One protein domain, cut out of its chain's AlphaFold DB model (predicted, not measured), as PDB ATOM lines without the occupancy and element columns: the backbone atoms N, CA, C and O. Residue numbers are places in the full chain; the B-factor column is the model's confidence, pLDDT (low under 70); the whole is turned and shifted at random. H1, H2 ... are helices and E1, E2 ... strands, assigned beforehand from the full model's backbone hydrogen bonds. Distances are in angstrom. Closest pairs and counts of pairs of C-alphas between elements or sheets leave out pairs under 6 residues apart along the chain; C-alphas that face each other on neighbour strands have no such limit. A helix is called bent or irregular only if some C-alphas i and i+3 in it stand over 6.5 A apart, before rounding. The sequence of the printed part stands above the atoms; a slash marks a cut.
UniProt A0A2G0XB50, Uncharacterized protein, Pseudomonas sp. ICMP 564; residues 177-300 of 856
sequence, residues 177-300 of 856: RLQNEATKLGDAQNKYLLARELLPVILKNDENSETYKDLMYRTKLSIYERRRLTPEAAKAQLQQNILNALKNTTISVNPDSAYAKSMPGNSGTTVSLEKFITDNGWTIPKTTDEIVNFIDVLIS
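AT A GLANCE: This is residues 177 to 300 of the 856 residues of an uncharacterized protein of Pseudomonas sp. ICMP 564 (UniProt A0A2G0XB50). A rod is built along one long helix, H1: a row of H3, the small sheet E1 E2 and H4 runs back beside it, and H6 packs along another side. H2 folds back on H3 as a helical hairpin at one end, and the short helix H5 packs on H3 near the sheet. The printed part has 124 residues, mostly helix, in the order H1 H2 H3 E1 H4 E2 H5 H6, with E1 and E2 antiparallel. It is loose, with a radius of gyration of the C-alphas of 18.0 A, and spans 66 by 28 by 20 A.

IN THESE COORDINATES: E1 is residues 250 to 252 and E2 residues 270 to 272. H1, residues 177 to 205, runs 42.6 A from C-alpha 177 at (-7.833, 1.609, -9.076); it is neither bent nor irregular, but only just: C-alphas 197 and 200 are 6.4 A apart. H2 is residues 210 to 219; H3, residues 231 to 248, runs 25.9 A. H4 is residues 258 to 262 and H5 residues 273 to 279. H6, residues 288 to 299, runs 16.7 A to C-alpha 299 at (-11.598, 23.475, -17.085).

HOW THE PARTS SIT: In the sheet, N 251 and O 271 are within hydrogen-bond range at 2.9 A. The closest C-alphas of H1 and E1, Leu 193 and Ile 251, are 6.9 A apart. H1 touches H6 at a shallow tilt of 21 degrees, opposite ways, closest at C-alphas 195 and 295, 5.0 A. Residues 198 to 205 of H1 touch H3 at a steep tilt of 43 degrees, closest at C-alphas 201 and 245, 6.4 A. Residues 183 to 187 of H1 touch H4, closest at C-alphas 183 and 258, 5.8 A. H3 and H5 touch about perpendicular, at 84 degrees, closest at C-alphas 246 and 274, 5.0 A. The hairpin H2 and H3 is closest at C-alphas 215 and 234, 5.7 A. Every O i to N i+4 pair is within hydrogen-bond range in H2, H3, H4, H5 and H6; in H1, 22 of 25 are.

THE WHOLE: The C-alphas of Arg 177 and Tyr 224, the two farthest apart, are 67.5 A apart. The printed part has no cut, and the link from H2 to H3 is long, 11 residues. Residues 264 to 268 have pLDDT under 70.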
ATOM      1  N   ARG A 177      -6.941   0.517  -9.481       71.88
ATOM      2  CA  ARG A 177      -7.833   1.609  -9.076       71.88
ATOM      3  C   ARG A 177      -7.078   2.842  -8.578       71.88
ATOM      4  O   ARG A 177      -7.393   3.959  -8.979       71.88
ATOM      5  N   LEU A 178      -6.046   2.635  -7.758       76.12
ATOM      6  CA  LEU A 178      -5.141   3.705  -7.329       76.12
ATOM      7  C   LEU A 178      -4.471   4.366  -8.535       76.12
ATOM      8  O   LEU A 178      -4.459   5.590  -8.642       76.12
ATOM      9  N   GLN A 179      -3.937   3.556  -9.452       79.56
ATOM     10  CA  GLN A 179      -3.290   4.047 -10.660       79.56
ATOM     11  C   GLN A 179      -4.259   4.868 -11.514       79.56
ATOM     12  O   GLN A 179      -3.882   5.931 -12.005       79.56
ATOM     13  N   ASN A 180      -5.503   4.413 -11.662       81.44
ATOM     14  CA  ASN A 180      -6.543   5.114 -12.404       81.44
ATOM     15  C   ASN A 180      -6.883   6.468 -11.765       81.44
ATOM     16  O   ASN A 180      -6.917   7.475 -12.469       81.44
ATOM     17  N   GLU A 181      -7.088   6.533 -10.446       80.31
ATOM     18  CA  GLU A 181      -7.396   7.803  -9.771       80.31
ATOM     19  C   GLU A 181      -6.207   8.774  -9.754       80.31
ATOM     20  O   GLU A 181      -6.394   9.963 -10.019       80.31
ATOM     21  N   ALA A 182      -4.981   8.285  -9.539       81.06
ATOM     22  CA  ALA A 182      -3.772   9.102  -9.652       81.06
ATOM     23  C   ALA A 182      -3.607   9.669 -11.073       81.06
ATOM     24  O   ALA A 182      -3.304  10.851 -11.238       81.06
ATOM     25  N   THR A 183      -3.894   8.856 -12.096       86.06
ATOM     26  CA  THR A 183      -3.860   9.273 -13.505       86.06
ATOM     27  C   THR A 183      -4.895  10.348 -13.803       86.06
ATOM     28  O   THR A 183      -4.535  11.406 -14.314       86.06
ATOM     29  N   LYS A 184      -6.154  10.152 -13.389       82.56
ATOM     30  CA  LYS A 184      -7.218  11.158 -13.551       82.56
ATOM     31  C   LYS A 184      -6.867  12.486 -12.877       82.56
ATOM     32  O   LYS A 184      -7.131  13.545 -13.444       82.56
ATOM     33  N   LEU A 185      -6.294  12.444 -11.671       81.38
ATOM     34  CA  LEU A 185      -5.855  13.648 -10.963       81.38
ATOM     35  C   LEU A 185      -4.694  14.335 -11.696       81.38
ATOM     36  O   LEU A 185      -4.724  15.553 -11.866       81.38
ATOM     37  N   GLY A 186      -3.703  13.568 -12.159       83.88
ATOM     38  CA  GLY A 186      -2.582  14.085 -12.943       83.88
ATOM     39  C   GLY A 186      -3.029  14.740 -14.252       83.88
ATOM     40  O   GLY A 186      -2.590  15.847 -14.566       83.88
ATOM     41  N   ASP A 187      -3.957  14.117 -14.979       86.75
ATOM     42  CA  ASP A 187      -4.529  14.662 -16.214       86.75
ATOM     43  C   ASP A 187      -5.300  15.963 -15.955       86.75
ATOM     44  O   ASP A 187      -5.131  16.945 -16.681       86.75
ATOM     45  N   ALA A 188      -6.111  16.011 -14.891       80.12
ATOM     46  CA  ALA A 188      -6.838  17.219 -14.501       80.12
ATOM     47  C   ALA A 188      -5.886  18.374 -14.140       80.12
ATOM     48  O   ALA A 188      -6.105  19.516 -14.546       80.12
ATOM     49  N   GLN A 189      -4.795  18.082 -13.425       82.19
ATOM     50  CA  GLN A 189      -3.775  19.083 -13.109       82.19
ATOM     51  C   GLN A 189      -3.068  19.593 -14.367       82.19
ATOM     52  O   GLN A 189      -2.885  20.802 -14.500       82.19
ATOM     53  N   ASN A 190      -2.729  18.715 -15.315       88.12
ATOM     54  CA  ASN A 190      -2.142  19.135 -16.588       88.12
ATOM     55  C   ASN A 190      -3.077  20.058 -17.377       88.12
ATOM     56  O   ASN A 190      -2.625  21.082 -17.885       88.12
ATOM     57  N   LYS A 191      -4.377  19.735 -17.451       87.62
ATOM     58  CA  LYS A 191      -5.380  20.588 -18.110       87.62
ATOM     59  C   LYS A 191      -5.449  21.974 -17.473       87.62
ATOM     60  O   LYS A 191      -5.439  22.972 -18.189       87.62
ATOM     61  N   TYR A 192      -5.448  22.047 -16.142       83.25
ATOM     62  CA  TYR A 192      -5.415  23.328 -15.436       83.25
ATOM     63  C   TYR A 192      -4.128  24.114 -15.719       83.25
ATOM     64  O   TYR A 192      -4.180  25.317 -15.971       83.25
ATOM     65  N   LEU A 193      -2.965  23.455 -15.668       85.62
ATOM     66  CA  LEU A 193      -1.680  24.100 -15.946       85.62
ATOM     67  C   LEU A 193      -1.645  24.654 -17.371       85.62
ATOM     68  O   LEU A 193      -1.266  25.806 -17.557       85.62
ATOM     69  N   LEU A 194      -2.113  23.879 -18.350       92.50
ATOM     70  CA  LEU A 194      -2.270  24.345 -19.723       92.50
ATOM     71  C   LEU A 194      -3.178  25.580 -19.789       92.50
ATOM     72  O   LEU A 194      -2.772  26.597 -20.344       92.50
ATOM     73  N   ALA A 195      -4.368  25.526 -19.185       89.19
ATOM     74  CA  ALA A 195      -5.300  26.651 -19.166       89.19
ATOM     75  C   ALA A 195      -4.674  27.920 -18.559       89.19
ATOM     76  O   ALA A 195      -4.824  29.014 -19.103       89.19
ATOM     77  N   ARG A 196      -3.907  27.776 -17.471       85.81
ATOM     78  CA  ARG A 196      -3.173  28.879 -16.838       85.81
ATOM     79  C   ARG A 196      -2.131  29.485 -17.775       85.81
ATOM     80  O   ARG A 196      -2.084  30.706 -17.906       85.81
ATOM     81  N   GLU A 197      -1.304  28.659 -18.413       92.50
ATOM     82  CA  GLU A 197      -0.236  29.133 -19.308       92.50
ATOM     83  C   GLU A 197      -0.765  29.717 -20.629       92.50
ATOM     84  O   GLU A 197      -0.053  30.451 -21.312       92.50
ATOM     85  N   LEU A 198      -2.028  29.453 -20.981       94.50
ATOM     86  CA  LEU A 198      -2.700  30.080 -22.119       94.50
ATOM     87  C   LEU A 198      -3.154  31.528 -21.834       94.50
ATOM     88  O   LEU A 198      -3.235  32.329 -22.768       94.50
ATOM     89  N   LEU A 199      -3.385  31.917 -20.572       88.69
ATOM     90  CA  LEU A 199      -3.848  33.274 -20.223       88.69
ATOM     91  C   LEU A 199      -2.882  34.390 -20.675       88.69
ATOM     92  O   LEU A 199      -3.337  35.346 -21.308       88.69
ATOM     93  N   PRO A 200      -1.553  34.306 -20.445       91.00
ATOM     94  CA  PRO A 200      -0.620  35.318 -20.940       91.00
ATOM     95  C   PRO A 200      -0.559  35.402 -22.470       91.00
ATOM     96  O   PRO A 200      -0.182  36.445 -23.004       91.00
ATOM     97  N   VAL A 201      -0.903  34.321 -23.183       93.88
ATOM     98  CA  VAL A 201      -0.974  34.321 -24.652       93.88
ATOM     99  C   VAL A 201      -2.141  35.190 -25.120       93.88
ATOM    100  O   VAL A 201      -1.957  35.974 -26.050       93.88
ATOM    101  N   ILE A 202      -3.291  35.120 -24.440       91.94
ATOM    102  CA  ILE A 202      -4.442  35.999 -24.701       91.94
ATOM    103  C   ILE A 202      -4.049  37.457 -24.469       91.94
ATOM    104  O   ILE A 202      -4.129  38.258 -25.392       91.94
ATOM    105  N   LEU A 203      -3.537  37.790 -23.279       89.19
ATOM    106  CA  LEU A 203      -3.222  39.176 -22.898       89.19
ATOM    107  C   LEU A 203      -2.219  39.866 -23.841       89.19
ATOM    108  O   LEU A 203      -2.193  41.089 -23.949       89.19
ATOM    109  N   LYS A 204      -1.363  39.097 -24.525       90.12
ATOM    110  CA  LYS A 204      -0.402  39.630 -25.503       90.12
ATOM    111  C   LYS A 204      -0.987  39.819 -26.906       90.12
ATOM    112  O   LYS A 204      -0.379  40.524 -27.710       90.12
ATOM    113  N   ASN A 205      -2.130  39.216 -27.221       89.19
ATOM    114  CA  ASN A 205      -2.694  39.180 -28.576       89.19
ATOM    115  C   ASN A 205      -4.156  39.656 -28.663       89.19
ATOM    116  O   ASN A 205      -4.705  39.666 -29.763       89.19
ATOM    117  N   ASP A 206      -4.777  40.029 -27.541       89.44
ATOM    118  CA  ASP A 206      -6.142  40.558 -27.491       89.44
ATOM    119  C   ASP A 206      -6.238  41.995 -28.028       89.44
ATOM    120  O   ASP A 206      -5.236  42.646 -28.319       89.44
ATOM    121  N   GLU A 207      -7.463  42.512 -28.130       87.19
ATOM    122  CA  GLU A 207      -7.728  43.858 -28.650       87.19
ATOM    123  C   GLU A 207      -7.088  44.999 -27.837       87.19
ATOM    124  O   GLU A 207      -6.885  46.108 -28.345       87.19
ATOM    125  N   ASN A 208      -6.734  44.728 -26.579       87.56
ATOM    126  CA  ASN A 208      -6.119  45.689 -25.678       87.56
ATOM    127  C   ASN A 208      -4.592  45.708 -25.789       87.56
ATOM    128  O   ASN A 208      -3.972  46.690 -25.359       87.56
ATOM    129  N   SER A 209      -3.992  44.681 -26.391       90.38
ATOM    130  CA  SER A 209      -2.550  44.546 -26.538       90.38
ATOM    131  C   SER A 209      -1.959  45.568 -27.513       90.38
ATOM    132  O   SER A 209      -2.544  45.920 -28.543       90.38
ATOM    133  N   GLU A 210      -0.744  46.035 -27.214       92.38
ATOM    134  CA  GLU A 210      -0.015  46.975 -28.076       92.38
ATOM    135  C   GLU A 210       0.247  46.373 -29.466       92.38
ATOM    136  O   GLU A 210       0.185  47.059 -30.485       92.38
ATOM    137  N   THR A 211       0.480  45.057 -29.517       88.81
ATOM    138  CA  THR A 211       0.693  44.316 -30.764       88.81
ATOM    139  C   THR A 211      -0.561  44.306 -31.633       88.81
ATOM    140  O   THR A 211      -0.471  44.564 -32.833       88.81
ATOM    141  N   TYR A 212      -1.733  44.043 -31.052       91.44
ATOM    142  CA  TYR A 212      -2.988  44.075 -31.798       91.44
ATOM    143  C   TYR A 212      -3.293  45.486 -32.305       91.44
ATOM    144  O   TYR A 212      -3.614  45.669 -33.482       91.44
ATOM    145  N   LYS A 213      -3.131  46.498 -31.442       93.75
ATOM    146  CA  LYS A 213      -3.356  47.907 -31.787       93.75
ATOM    147  C   LYS A 213      -2.452  48.374 -32.930       93.75
ATOM    148  O   LYS A 213      -2.966  48.992 -33.863       93.75
ATOM    149  N   ASP A 214      -1.157  48.036 -32.916       94.31
ATOM    150  CA  ASP A 214      -0.233  48.330 -34.028       94.31
ATOM    151  C   ASP A 214      -0.694  47.671 -35.335       94.31
ATOM    152  O   ASP A 214      -0.802  48.333 -36.370       94.31
ATOM    153  N   LEU A 215      -1.029  46.378 -35.293       93.31
ATOM    154  CA  LEU A 215      -1.465  45.647 -36.483       93.31
ATOM    155  C   LEU A 215      -2.758  46.228 -37.059       93.31
ATOM    156  O   LEU A 215      -2.829  46.467 -38.265       93.31
ATOM    157  N   MET A 216      -3.755  46.527 -36.221       93.69
ATOM    158  CA  MET A 216      -5.005  47.146 -36.668       93.69
ATOM    159  C   MET A 216      -4.794  48.568 -37.184       93.69
ATOM    160  O   MET A 216      -5.378  48.930 -38.207       93.69
ATOM    161  N   TYR A 217      -3.933  49.364 -36.548       92.94
ATOM    162  CA  TYR A 217      -3.552  50.682 -37.056       92.94
ATOM    163  C   TYR A 217      -2.959  50.581 -38.470       92.94
ATOM    164  O   TYR A 217      -3.398  51.286 -39.378       92.94
ATOM    165  N   ARG A 218      -2.059  49.617 -38.703       94.56
ATOM    166  CA  ARG A 218      -1.428  49.373 -40.011       94.56
ATOM    167  C   ARG A 218      -2.405  48.958 -41.111       94.56
ATOM    168  O   ARG A 218      -2.114  49.205 -42.280       94.56
ATOM    169  N   THR A 219      -3.561  48.384 -40.772       94.31
ATOM    170  CA  THR A 219      -4.623  48.095 -41.760       94.31
ATOM    171  C   THR A 219      -5.364  49.341 -42.247       94.31
ATOM    172  O   THR A 219      -5.920  49.336 -43.345       94.31
ATOM    173  N   LYS A 220      -5.350  50.420 -41.455       93.38
ATOM    174  CA  LYS A 220      -6.034  51.688 -41.752       93.38
ATOM    175  C   LYS A 220      -5.151  52.686 -42.508       93.38
ATOM    176  O   LYS A 220      -5.646  53.726 -42.932       93.38
ATOM    177  N   LEU A 221      -3.862  52.380 -42.677       90.88
ATOM    178  CA  LEU A 221      -2.904  53.239 -43.371       90.88
ATOM    179  C   LEU A 221      -3.191  53.334 -44.875       90.88
ATOM    180  O   LEU A 221      -3.738  52.417 -45.504       90.88
ATOM    181  N   SER A 222      -2.777  54.448 -45.477       89.62
ATOM    182  CA  SER A 222      -2.914  54.675 -46.919       89.62
ATOM    183  C   SER A 222      -2.175  53.608 -47.740       89.62
ATOM    184  O   SER A 222      -1.151  53.086 -47.300       89.62
ATOM    185  N   ILE A 223      -2.666  53.288 -48.951       86.06
ATOM    186  CA  ILE A 223      -2.049  52.279 -49.847       86.06
ATOM    187  C   ILE A 223      -0.578  52.583 -50.164       86.06
ATOM    188  O   ILE A 223       0.164  51.679 -50.530       86.06
ATOM    189  N   TYR A 224      -0.157  53.839 -50.010       87.00
ATOM    190  CA  TYR A 224       1.198  54.304 -50.300       87.00
ATOM    191  C   TYR A 224       2.171  54.169 -49.116       87.00
ATOM    192  O   TYR A 224       3.373  54.379 -49.279       87.00
ATOM    193  N   GLU A 225       1.689  53.826 -47.920       88.88
ATOM    194  CA  GLU A 225       2.543  53.693 -46.742       88.88
ATOM    195  C   GLU A 225       3.231  52.325 -46.684       88.88
ATOM    196  O   GLU A 225       2.580  51.285 -46.639       88.88
ATOM    197  N   ARG A 226       4.568  52.312 -46.578       87.94
ATOM    198  CA  ARG A 226       5.363  51.063 -46.543       87.94
ATOM    199  C   ARG A 226       5.019  50.127 -45.380       87.94
ATOM    200  O   ARG A 226       5.306  48.940 -45.461       87.94
ATOM    201  N   ARG A 227       4.465  50.654 -44.282       90.31
ATOM    202  CA  ARG A 227       4.089  49.864 -43.095       90.31
ATOM    203  C   ARG A 227       2.670  49.303 -43.168       90.31
ATOM    204  O   ARG A 227       2.301  48.537 -42.274       90.31
ATOM    205  N   ARG A 228       1.891  49.674 -44.191       91.00
ATOM    206  CA  ARG A 228       0.521  49.197 -44.374       91.00
ATOM    207  C   ARG A 228       0.484  47.670 -44.426       91.00
ATOM    208  O   ARG A 228       1.333  47.036 -45.046       91.00
ATOM    209  N   LEU A 229      -0.542  47.100 -43.806       93.44
ATOM    210  CA  LEU A 229      -0.901  45.690 -43.928       93.44
ATOM    211  C   LEU A 229      -2.300  45.559 -44.529       93.44
ATOM    212  O   LEU A 229      -3.141  46.437 -44.355       93.44
ATOM    213  N   THR A 230      -2.567  44.453 -45.222       94.94
ATOM    214  CA  THR A 230      -3.954  44.058 -45.497       94.94
ATOM    215  C   THR A 230      -4.575  43.450 -44.232       94.94
ATOM    216  O   THR A 230      -3.835  42.926 -43.389       94.94
ATOM    217  N   PRO A 231      -5.910  43.484 -44.073       93.00
ATOM    218  CA  PRO A 231      -6.586  42.794 -42.974       93.00
ATOM    219  C   PRO A 231      -6.208  41.308 -42.868       93.00
ATOM    220  O   PRO A 231      -5.987  40.798 -41.771       93.00
ATOM    221  N   GLU A 232      -6.044  40.623 -44.001       94.38
ATOM    222  CA  GLU A 232      -5.656  39.211 -44.064       94.38
ATOM    223  C   GLU A 232      -4.221  38.992 -43.570       94.38
ATOM    224  O   GLU A 232      -3.971  38.056 -42.812       94.38
ATOM    225  N   ALA A 233      -3.284  39.868 -43.948       94.69
ATOM    226  CA  ALA A 233      -1.897  39.789 -43.496       94.69
ATOM    227  C   ALA A 233      -1.772  40.094 -41.995       94.69
ATOM    228  O   ALA A 233      -1.029  39.415 -41.289       94.69
ATOM    229  N   ALA A 234      -2.532  41.072 -41.487       93.75
ATOM    230  CA  ALA A 234      -2.604  41.355 -40.055       93.75
ATOM    231  C   ALA A 234      -3.167  40.155 -39.272       93.75
ATOM    232  O   ALA A 234      -2.594  39.762 -38.254       93.75
ATOM    233  N   LYS A 235      -4.228  39.514 -39.783       93.56
ATOM    234  CA  LYS A 235      -4.786  38.281 -39.208       93.56
ATOM    235  C   LYS A 235      -3.767  37.140 -39.207       93.56
ATOM    236  O   LYS A 235      -3.583  36.503 -38.175       93.56
ATOM    237  N   ALA A 236      -3.078  36.898 -40.323       95.50
ATOM    238  CA  ALA A 236      -2.048  35.863 -40.415       95.50
ATOM    239  C   ALA A 236      -0.891  36.110 -39.428       95.50
ATOM    240  O   ALA A 236      -0.410  35.174 -38.790       95.50
ATOM    241  N   GLN A 237      -0.485  37.372 -39.239       95.50
ATOM    242  CA  GLN A 237       0.544  37.731 -38.263       95.50
ATOM    243  C   GLN A 237       0.097  37.454 -36.820       95.50
ATOM    244  O   GLN A 237       0.881  36.907 -36.048       95.50
ATOM    245  N   LEU A 238      -1.149  37.777 -36.453       94.25
ATOM    246  CA  LEU A 238      -1.703  37.444 -35.131       94.25
ATOM    247  C   LEU A 238      -1.717  35.927 -34.889       94.25
ATOM    248  O   LEU A 238      -1.273  35.468 -33.837       94.25
ATOM    249  N   GLN A 239      -2.144  35.142 -35.884       96.44
ATOM    250  CA  GLN A 239      -2.125  33.677 -35.808       96.44
ATOM    251  C   GLN A 239      -0.702  33.139 -35.599       96.44
ATOM    252  O   GLN A 239      -0.478  32.256 -34.770       96.44
ATOM    253  N   GLN A 240       0.282  33.701 -36.307       96.56
ATOM    254  CA  GLN A 240       1.680  33.310 -36.155       96.56
ATOM    255  C   GLN A 240       2.251  33.707 -34.785       96.56
ATOM    256  O   GLN A 240       3.021  32.942 -34.203       96.56
ATOM    257  N   ASN A 241       1.873  34.872 -34.251       95.25
ATOM    258  CA  ASN A 241       2.277  35.307 -32.913       95.25
ATOM    259  C   ASN A 241       1.769  34.336 -31.839       95.25
ATOM    260  O   ASN A 241       2.539  33.948 -30.958       95.25
ATOM    261  N   ILE A 242       0.510  33.898 -31.949       97.06
ATOM    262  CA  ILE A 242      -0.077  32.879 -31.072       97.06
ATOM    263  C   ILE A 242       0.698  31.564 -31.190       97.06
ATOM    264  O   ILE A 242       1.183  31.056 -30.181       97.06
ATOM    265  N   LEU A 243       0.907  31.047 -32.406       97.81
ATOM    266  CA  LEU A 243       1.652  29.801 -32.617       97.81
ATOM    267  C   LEU A 243       3.067  29.859 -32.016       97.81
ATOM    268  O   LEU A 243       3.506  28.918 -31.355       97.81
ATOM    269  N   ASN A 244       3.777  30.974 -32.202       97.25
ATOM    270  CA  ASN A 244       5.106  31.175 -31.626       97.25
ATOM    271  C   ASN A 244       5.065  31.198 -30.090       97.25
ATOM    272  O   ASN A 244       5.937  30.620 -29.444       97.25
ATOM    273  N   ALA A 245       4.051  31.832 -29.493       96.44
ATOM    274  CA  ALA A 245       3.875  31.839 -28.045       96.44
ATOM    275  C   ALA A 245       3.620  30.427 -27.490       96.44
ATOM    276  O   ALA A 245       4.217  30.062 -26.478       96.44
ATOM    277  N   LEU A 246       2.812  29.610 -28.178       97.75
ATOM    278  CA  LEU A 246       2.548  28.216 -27.797       97.75
ATOM    279  C   LEU A 246       3.794  27.322 -27.905       97.75
ATOM    280  O   LEU A 246       3.965  26.409 -27.099       97.75
ATOM    281  N   LYS A 247       4.680  27.588 -28.872       97.44
ATOM    282  CA  LYS A 247       5.960  26.874 -29.023       97.44
ATOM    283  C   LYS A 247       6.976  27.230 -27.940       97.44
ATOM    284  O   LYS A 247       7.716  26.361 -27.491       97.44
ATOM    285  N   ASN A 248       7.000  28.496 -27.526       95.81
ATOM    286  CA  ASN A 248       8.001  29.023 -26.593       95.81
ATOM    287  C   ASN A 248       7.580  28.941 -25.119       95.81
ATOM    288  O   ASN A 248       8.419  29.103 -24.235       95.81
ATOM    289  N   THR A 249       6.297  28.708 -24.844       94.56
ATOM    290  CA  THR A 249       5.780  28.512 -23.483       94.56
ATOM    291  C   THR A 249       5.753  27.023 -23.173       94.56
ATOM    292  O   THR A 249       5.364  26.221 -24.022       94.56
ATOM    293  N   THR A 250       6.178  26.637 -21.971       93.88
ATOM    294  CA  THR A 250       6.288  25.227 -21.576       93.88
ATOM    295  C   THR A 250       5.537  24.940 -20.283       93.88
ATOM    296  O   THR A 250       5.368  25.829 -19.451       93.88
ATOM    297  N   ILE A 251       5.097  23.693 -20.115       91.06
ATOM    298  CA  ILE A 251       4.499  23.177 -18.880       91.06
ATOM    299  C   ILE A 251       5.292  21.982 -18.370       91.06
ATOM    300  O   ILE A 251       5.754  21.151 -19.153       91.06
ATOM    301  N   SER A 252       5.412  21.879 -17.049       89.81
ATOM    302  CA  SER A 252       5.895  20.672 -16.379       89.81
ATOM    303  C   SER A 252       4.722  19.725 -16.154       89.81
ATOM    304  O   SER A 252       3.797  20.041 -15.405       89.81
ATOM    305  N   VAL A 253       4.754  18.581 -16.828       89.56
ATOM    306  CA  VAL A 253       3.675  17.593 -16.810       89.56
ATOM    307  C   VAL A 253       3.689  16.826 -15.489       89.56
ATOM    308  O   VAL A 253       4.744  16.422 -14.997       89.56
ATOM    309  N   ASN A 254       2.507  16.576 -14.925       85.81
ATOM    310  CA  ASN A 254       2.355  15.713 -13.764       85.81
ATOM    311  C   ASN A 254       2.819  14.271 -14.093       85.81
ATOM    312  O   ASN A 254       2.300  13.672 -15.041       85.81
ATOM    313  N   PRO A 255       3.742  13.679 -13.311       85.62
ATOM    314  CA  PRO A 255       4.310  12.355 -13.585       85.62
ATOM    315  C   PRO A 255       3.292  11.207 -13.499       85.62
ATOM    316  O   PRO A 255       3.482  10.170 -14.131       85.62
ATOM    317  N   ASP A 256       2.194  11.388 -12.765       84.31
ATOM    318  CA  ASP A 256       1.113  10.411 -12.664       84.31
ATOM    319  C   ASP A 256       0.124  10.496 -13.837       84.31
ATOM    320  O   ASP A 256      -0.691   9.590 -13.997       84.31
ATOM    321  N   SER A 257       0.183  11.529 -14.681       88.06
ATOM    322  CA  SER A 257      -0.727  11.683 -15.827       88.06
ATOM    323  C   SER A 257      -0.552  10.598 -16.894       88.06
ATOM    324  O   SER A 257       0.529  10.021 -17.054       88.06
ATOM    325  N   ALA A 258      -1.606  10.350 -17.673       89.38
ATOM    326  CA  ALA A 258      -1.564   9.399 -18.782       89.38
ATOM    327  C   ALA A 258      -0.531   9.842 -19.826       89.38
ATOM    328  O   ALA A 258       0.253   9.031 -20.322       89.38
ATOM    329  N   TYR A 259      -0.475  11.152 -20.078       89.75
ATOM    330  CA  TYR A 259       0.488  11.762 -20.988       89.75
ATOM    331  C   TYR A 259       1.937  11.481 -20.564       89.75
ATOM    332  O   TYR A 259       2.714  10.960 -21.363       89.75
ATOM    333  N   ALA A 260       2.295  11.734 -19.298       88.25
ATOM    334  CA  ALA A 260       3.651  11.480 -18.800       88.25
ATOM    335  C   ALA A 260       4.046  10.001 -18.916       88.25
ATOM    336  O   ALA A 260       5.150   9.695 -19.360       88.25
ATOM    337  N   LYS A 261       3.125   9.091 -18.579       86.44
ATOM    338  CA  LYS A 261       3.353   7.637 -18.624       86.44
ATOM    339  C   LYS A 261       3.537   7.092 -20.039       86.44
ATOM    340  O   LYS A 261       4.149   6.041 -20.209       86.44
ATOM    341  N   SER A 262       3.006   7.785 -21.047       84.12
ATOM    342  CA  SER A 262       3.175   7.418 -22.457       84.12
ATOM    343  C   SER A 262       4.522   7.860 -23.050       84.12
ATOM    344  O   SER A 262       4.904   7.395 -24.123       84.12
ATOM    345  N   MET A 263       5.258   8.742 -22.360       78.75
ATOM    346  CA  MET A 263       6.506   9.319 -22.857       78.75
ATOM    347  C   MET A 263       7.724   8.430 -22.537       78.75
ATOM    348  O   MET A 263       7.835   7.897 -21.427       78.75
ATOM    349  N   PRO A 264       8.704   8.303 -23.453       67.06
ATOM    350  CA  PRO A 264       9.935   7.563 -23.185       67.06
ATOM    351  C   PRO A 264      10.741   8.209 -22.042       67.06
ATOM    352  O   PRO A 264      11.091   9.384 -22.119       67.06
ATOM    353  N   GLY A 265      11.078   7.442 -20.998       64.88
ATOM    354  CA  GLY A 265      12.044   7.850 -19.963       64.88
ATOM    355  C   GLY A 265      11.486   8.325 -18.611       64.88
ATOM    356  O   GLY A 265      12.295   8.614 -17.734       64.88
ATOM    357  N   ASN A 266      10.158   8.373 -18.409       55.81
ATOM    358  CA  ASN A 266       9.448   8.495 -17.111       55.81
ATOM    359  C   ASN A 266       9.994   9.519 -16.074       55.81
ATOM    360  O   ASN A 266       9.748   9.393 -14.874       55.81
ATOM    361  N   SER A 267      10.731  10.541 -16.516       50.53
ATOM    362  CA  SER A 267      11.394  11.542 -15.668       50.53
ATOM    363  C   SER A 267      10.764  12.900 -15.953       50.53
ATOM    364  O   SER A 267      10.769  13.308 -17.107       50.53
ATOM    365  N   GLY A 268      10.203  13.561 -14.930       59.19
ATOM    366  CA  GLY A 268       9.384  14.785 -15.019       59.19
ATOM    367  C   GLY A 268       9.687  15.675 -16.229       59.19
ATOM    368  O   GLY A 268      10.713  16.352 -16.273       59.19
ATOM    369  N   THR A 269       8.798  15.631 -17.223       71.62
ATOM    370  CA  THR A 269       9.020  16.235 -18.535       71.62
ATOM    371  C   THR A 269       8.426  17.636 -18.598       71.62
ATOM    372  O   THR A 269       7.261  17.871 -18.274       71.62
ATOM    373  N   THR A 270       9.245  18.579 -19.051       87.31
ATOM    374  CA  THR A 270       8.788  19.894 -19.499       87.31
ATOM    375  C   THR A 270       8.551  19.825 -21.007       87.31
ATOM    376  O   THR A 270       9.449  19.425 -21.748       87.31
ATOM    377  N   VAL A 271       7.355  20.190 -21.472       92.44
ATOM    378  CA  VAL A 271       6.966  20.179 -22.900       92.44
ATOM    379  C   VAL A 271       6.380  21.530 -23.308       92.44
ATOM    380  O   VAL A 271       5.842  22.241 -22.462       92.44
ATOM    381  N   SER A 272       6.477  21.906 -24.588       95.56
ATOM    382  CA  SER A 272       5.815  23.121 -25.089       95.56
ATOM    383  C   SER A 272       4.291  22.976 -25.070       95.56
ATOM    384  O   SER A 272       3.773  21.860 -25.179       95.56
ATOM    385  N   LEU A 273       3.563  24.095 -24.968       96.88
ATOM    386  CA  LEU A 273       2.096  24.072 -25.041       96.88
ATOM    387  C   LEU A 273       1.626  23.502 -26.382       96.88
ATOM    388  O   LEU A 273       0.717  22.681 -26.408       96.88
ATOM    389  N   GLU A 274       2.269  23.892 -27.485       97.50
ATOM    390  CA  GLU A 274       1.953  23.378 -28.826       97.50
ATOM    391  C   GLU A 274       2.086  21.850 -28.903       97.50
ATOM    392  O   GLU A 274       1.166  21.172 -29.375       97.50
ATOM    393  N   LYS A 275       3.197  21.298 -28.398       94.69
ATOM    394  CA  LYS A 275       3.414  19.850 -28.383       94.69
ATOM    395  C   LYS A 275       2.379  19.151 -27.509       94.69
ATOM    396  O   LYS A 275       1.788  18.171 -27.947       94.69
ATOM    397  N   PHE A 276       2.128  19.668 -26.308       94.75
ATOM    398  CA  PHE A 276       1.150  19.080 -25.400       94.75
ATOM    399  C   PHE A 276      -0.264  19.085 -25.999       94.75
ATOM    400  O   PHE A 276      -0.949  18.070 -25.935       94.75
ATOM    401  N   ILE A 277      -0.687  20.185 -26.635       96.38
ATOM    402  CA  ILE A 277      -1.986  20.277 -27.322       96.38
ATOM    403  C   ILE A 277      -2.076  19.235 -28.447       96.38
ATOM    404  O   ILE A 277      -3.041  18.475 -28.506       96.38
ATOM    405  N   THR A 278      -1.053  19.163 -29.301       94.56
ATOM    406  CA  THR A 278      -1.044  18.260 -30.465       94.56
ATOM    407  C   THR A 278      -1.026  16.792 -30.051       94.56
ATOM    408  O   THR A 278      -1.792  15.992 -30.585       94.56
ATOM    409  N   ASP A 279      -0.189  16.426 -29.080       92.50
ATOM    410  CA  ASP A 279      -0.070  15.038 -28.635       92.50
ATOM    411  C   ASP A 279      -1.343  14.538 -27.918       92.50
ATOM    412  O   ASP A 279      -1.612  13.340 -27.919       92.50
ATOM    413  N   ASN A 280      -2.149  15.436 -27.333       90.94
ATOM    414  CA  ASN A 280      -3.473  15.104 -26.784       90.94
ATOM    415  C   ASN A 280      -4.572  15.023 -27.869       90.94
ATOM    416  O   ASN A 280      -5.744  14.837 -27.543       90.94
ATOM    417  N   GLY A 281      -4.223  15.162 -29.155       92.50
ATOM    418  CA  GLY A 281      -5.167  15.096 -30.275       92.50
ATOM    419  C   GLY A 281      -6.048  16.339 -30.432       92.50
ATOM    420  O   GLY A 281      -7.071  16.289 -31.119       92.50
ATOM    421  N   TRP A 282      -5.677  17.455 -29.801       95.94
ATOM    422  CA  TRP A 282      -6.419  18.711 -29.876       95.94
ATOM    423  C   TRP A 282      -5.920  19.609 -31.014       95.94
ATOM    424  O   TRP A 282      -4.765  19.558 -31.437       95.94
ATOM    425  N   THR A 283      -6.803  20.469 -31.515       96.12
ATOM    426  CA  THR A 283      -6.494  21.443 -32.560       96.12
ATOM    427  C   THR A 283      -5.784  22.658 -31.973       96.12
ATOM    428  O   THR A 283      -6.254  23.236 -30.995       96.12
ATOM    429  N   ILE A 284      -4.687  23.087 -32.603       97.06
ATOM    430  CA  ILE A 284      -3.958  24.295 -32.198       97.06
ATOM    431  C   ILE A 284      -4.854  25.534 -32.375       97.06
ATOM    432  O   ILE A 284      -5.261  25.802 -33.512       97.06
ATOM    433  N   PRO A 285      -5.125  26.306 -31.302       97.00
ATOM    434  CA  PRO A 285      -5.928  27.515 -31.399       97.00
ATOM    435  C   PRO A 285      -5.166  28.610 -32.152       97.00
ATOM    436  O   PRO A 285      -3.963  28.810 -31.965       97.00
ATOM    437  N   LYS A 286      -5.877  29.324 -33.020       95.81
ATOM    438  CA  LYS A 286      -5.329  30.335 -33.936       95.81
ATOM    439  C   LYS A 286      -5.735  31.754 -33.559       95.81
ATOM    440  O   LYS A 286      -5.128  32.705 -34.038       95.81
ATOM    441  N   THR A 287      -6.765  31.915 -32.741       95.31
ATOM    442  CA  THR A 287      -7.302  33.216 -32.327       95.31
ATOM    443  C   THR A 287      -7.422  33.280 -30.809       95.31
ATOM    444  O   THR A 287      -7.426  32.249 -30.142       95.31
ATOM    445  N   THR A 288      -7.507  34.486 -30.248       94.06
ATOM    446  CA  THR A 288      -7.744  34.657 -28.808       94.06
ATOM    447  C   THR A 288      -9.069  34.037 -28.379       94.06
ATOM    448  O   THR A 288      -9.101  33.386 -27.343       94.06
ATOM    449  N   ASP A 289     -10.112  34.139 -29.206       94.06
ATOM    450  CA  ASP A 289     -11.420  33.527 -28.943       94.06
ATOM    451  C   ASP A 289     -11.334  31.996 -28.933       94.06
ATOM    452  O   ASP A 289     -11.899  31.343 -28.059       94.06
ATOM    453  N   GLU A 290     -10.559  31.409 -29.855       95.81
ATOM    454  CA  GLU A 290     -10.278  29.972 -29.832       95.81
ATOM    455  C   GLU A 290      -9.515  29.569 -28.566       95.81
ATOM    456  O   GLU A 290      -9.827  28.522 -28.010       95.81
ATOM    457  N   ILE A 291      -8.564  30.378 -28.075       96.56
ATOM    458  CA  ILE A 291      -7.867  30.105 -26.805       96.56
ATOM    459  C   ILE A 291      -8.833  30.206 -25.617       96.56
ATOM    460  O   ILE A 291      -8.779  29.351 -24.738       96.56
ATOM    461  N   VAL A 292      -9.717  31.209 -25.586       92.19
ATOM    462  CA  VAL A 292     -10.742  31.357 -24.535       92.19
ATOM    463  C   VAL A 292     -11.653  30.131 -24.513       92.19
ATOM    464  O   VAL A 292     -11.758  29.475 -23.480       92.19
ATOM    465  N   ASN A 293     -12.199  29.733 -25.667       93.81
ATOM    466  CA  ASN A 293     -12.989  28.508 -25.783       93.81
ATOM    467  C   ASN A 293     -12.189  27.266 -25.350       93.81
ATOM    468  O   ASN A 293     -12.717  26.386 -24.675       93.81
ATOM    469  N   PHE A 294     -10.906  27.190 -25.715       95.19
ATOM    470  CA  PHE A 294     -10.034  26.084 -25.327       95.19
ATOM    471  C   PHE A 294      -9.877  25.995 -23.806       95.19
ATOM    472  O   PHE A 294     -10.026  24.917 -23.235       95.19
ATOM    473  N   ILE A 295      -9.617  27.126 -23.144       88.56
ATOM    474  CA  ILE A 295      -9.546  27.225 -21.682       88.56
ATOM    475  C   ILE A 295     -10.866  26.762 -21.064       88.56
ATOM    476  O   ILE A 295     -10.837  25.903 -20.183       88.56
ATOM    477  N   ASP A 296     -11.999  27.261 -21.563       84.31
ATOM    478  CA  ASP A 296     -13.329  26.914 -21.059       84.31
ATOM    479  C   ASP A 296     -13.623  25.414 -21.181       84.31
ATOM    480  O   ASP A 296     -14.214  24.826 -20.274       84.31
ATOM    481  N   VAL A 297     -13.188  24.766 -22.267       87.88
ATOM    482  CA  VAL A 297     -13.313  23.312 -22.437       87.88
ATOM    483  C   VAL A 297     -12.400  22.558 -21.468       87.88
ATOM    484  O   VAL A 297     -12.858  21.612 -20.827       87.88
ATOM    485  N   LEU A 298     -11.137  22.972 -21.308       86.31
ATOM    486  CA  LEU A 298     -10.164  22.292 -20.441       86.31
ATOM    487  C   LEU A 298     -10.583  22.250 -18.971       86.31
ATOM    488  O   LEU A 298     -10.337  21.244 -18.301       86.31
ATOM    489  N   ILE A 299     -11.164  23.345 -18.480       77.00
ATOM    490  CA  ILE A 299     -11.598  23.475 -17.085       77.00
ATOM    491  C   ILE A 299     -13.031  22.971 -16.874       77.00
ATOM    492  O   ILE A 299     -13.448  22.753 -15.743       77.00
ATOM    493  N   SER A 300     -13.786  22.730 -17.951       75.69
ATOM    494  CA  SER A 300     -15.129  22.166 -17.839       75.69
ATOM    495  C   SER A 300     -15.109  20.689 -17.436       75.69
ATOM    496  O   SER A 300     -14.293  19.886 -17.893       75.69
TER     497      SER A 300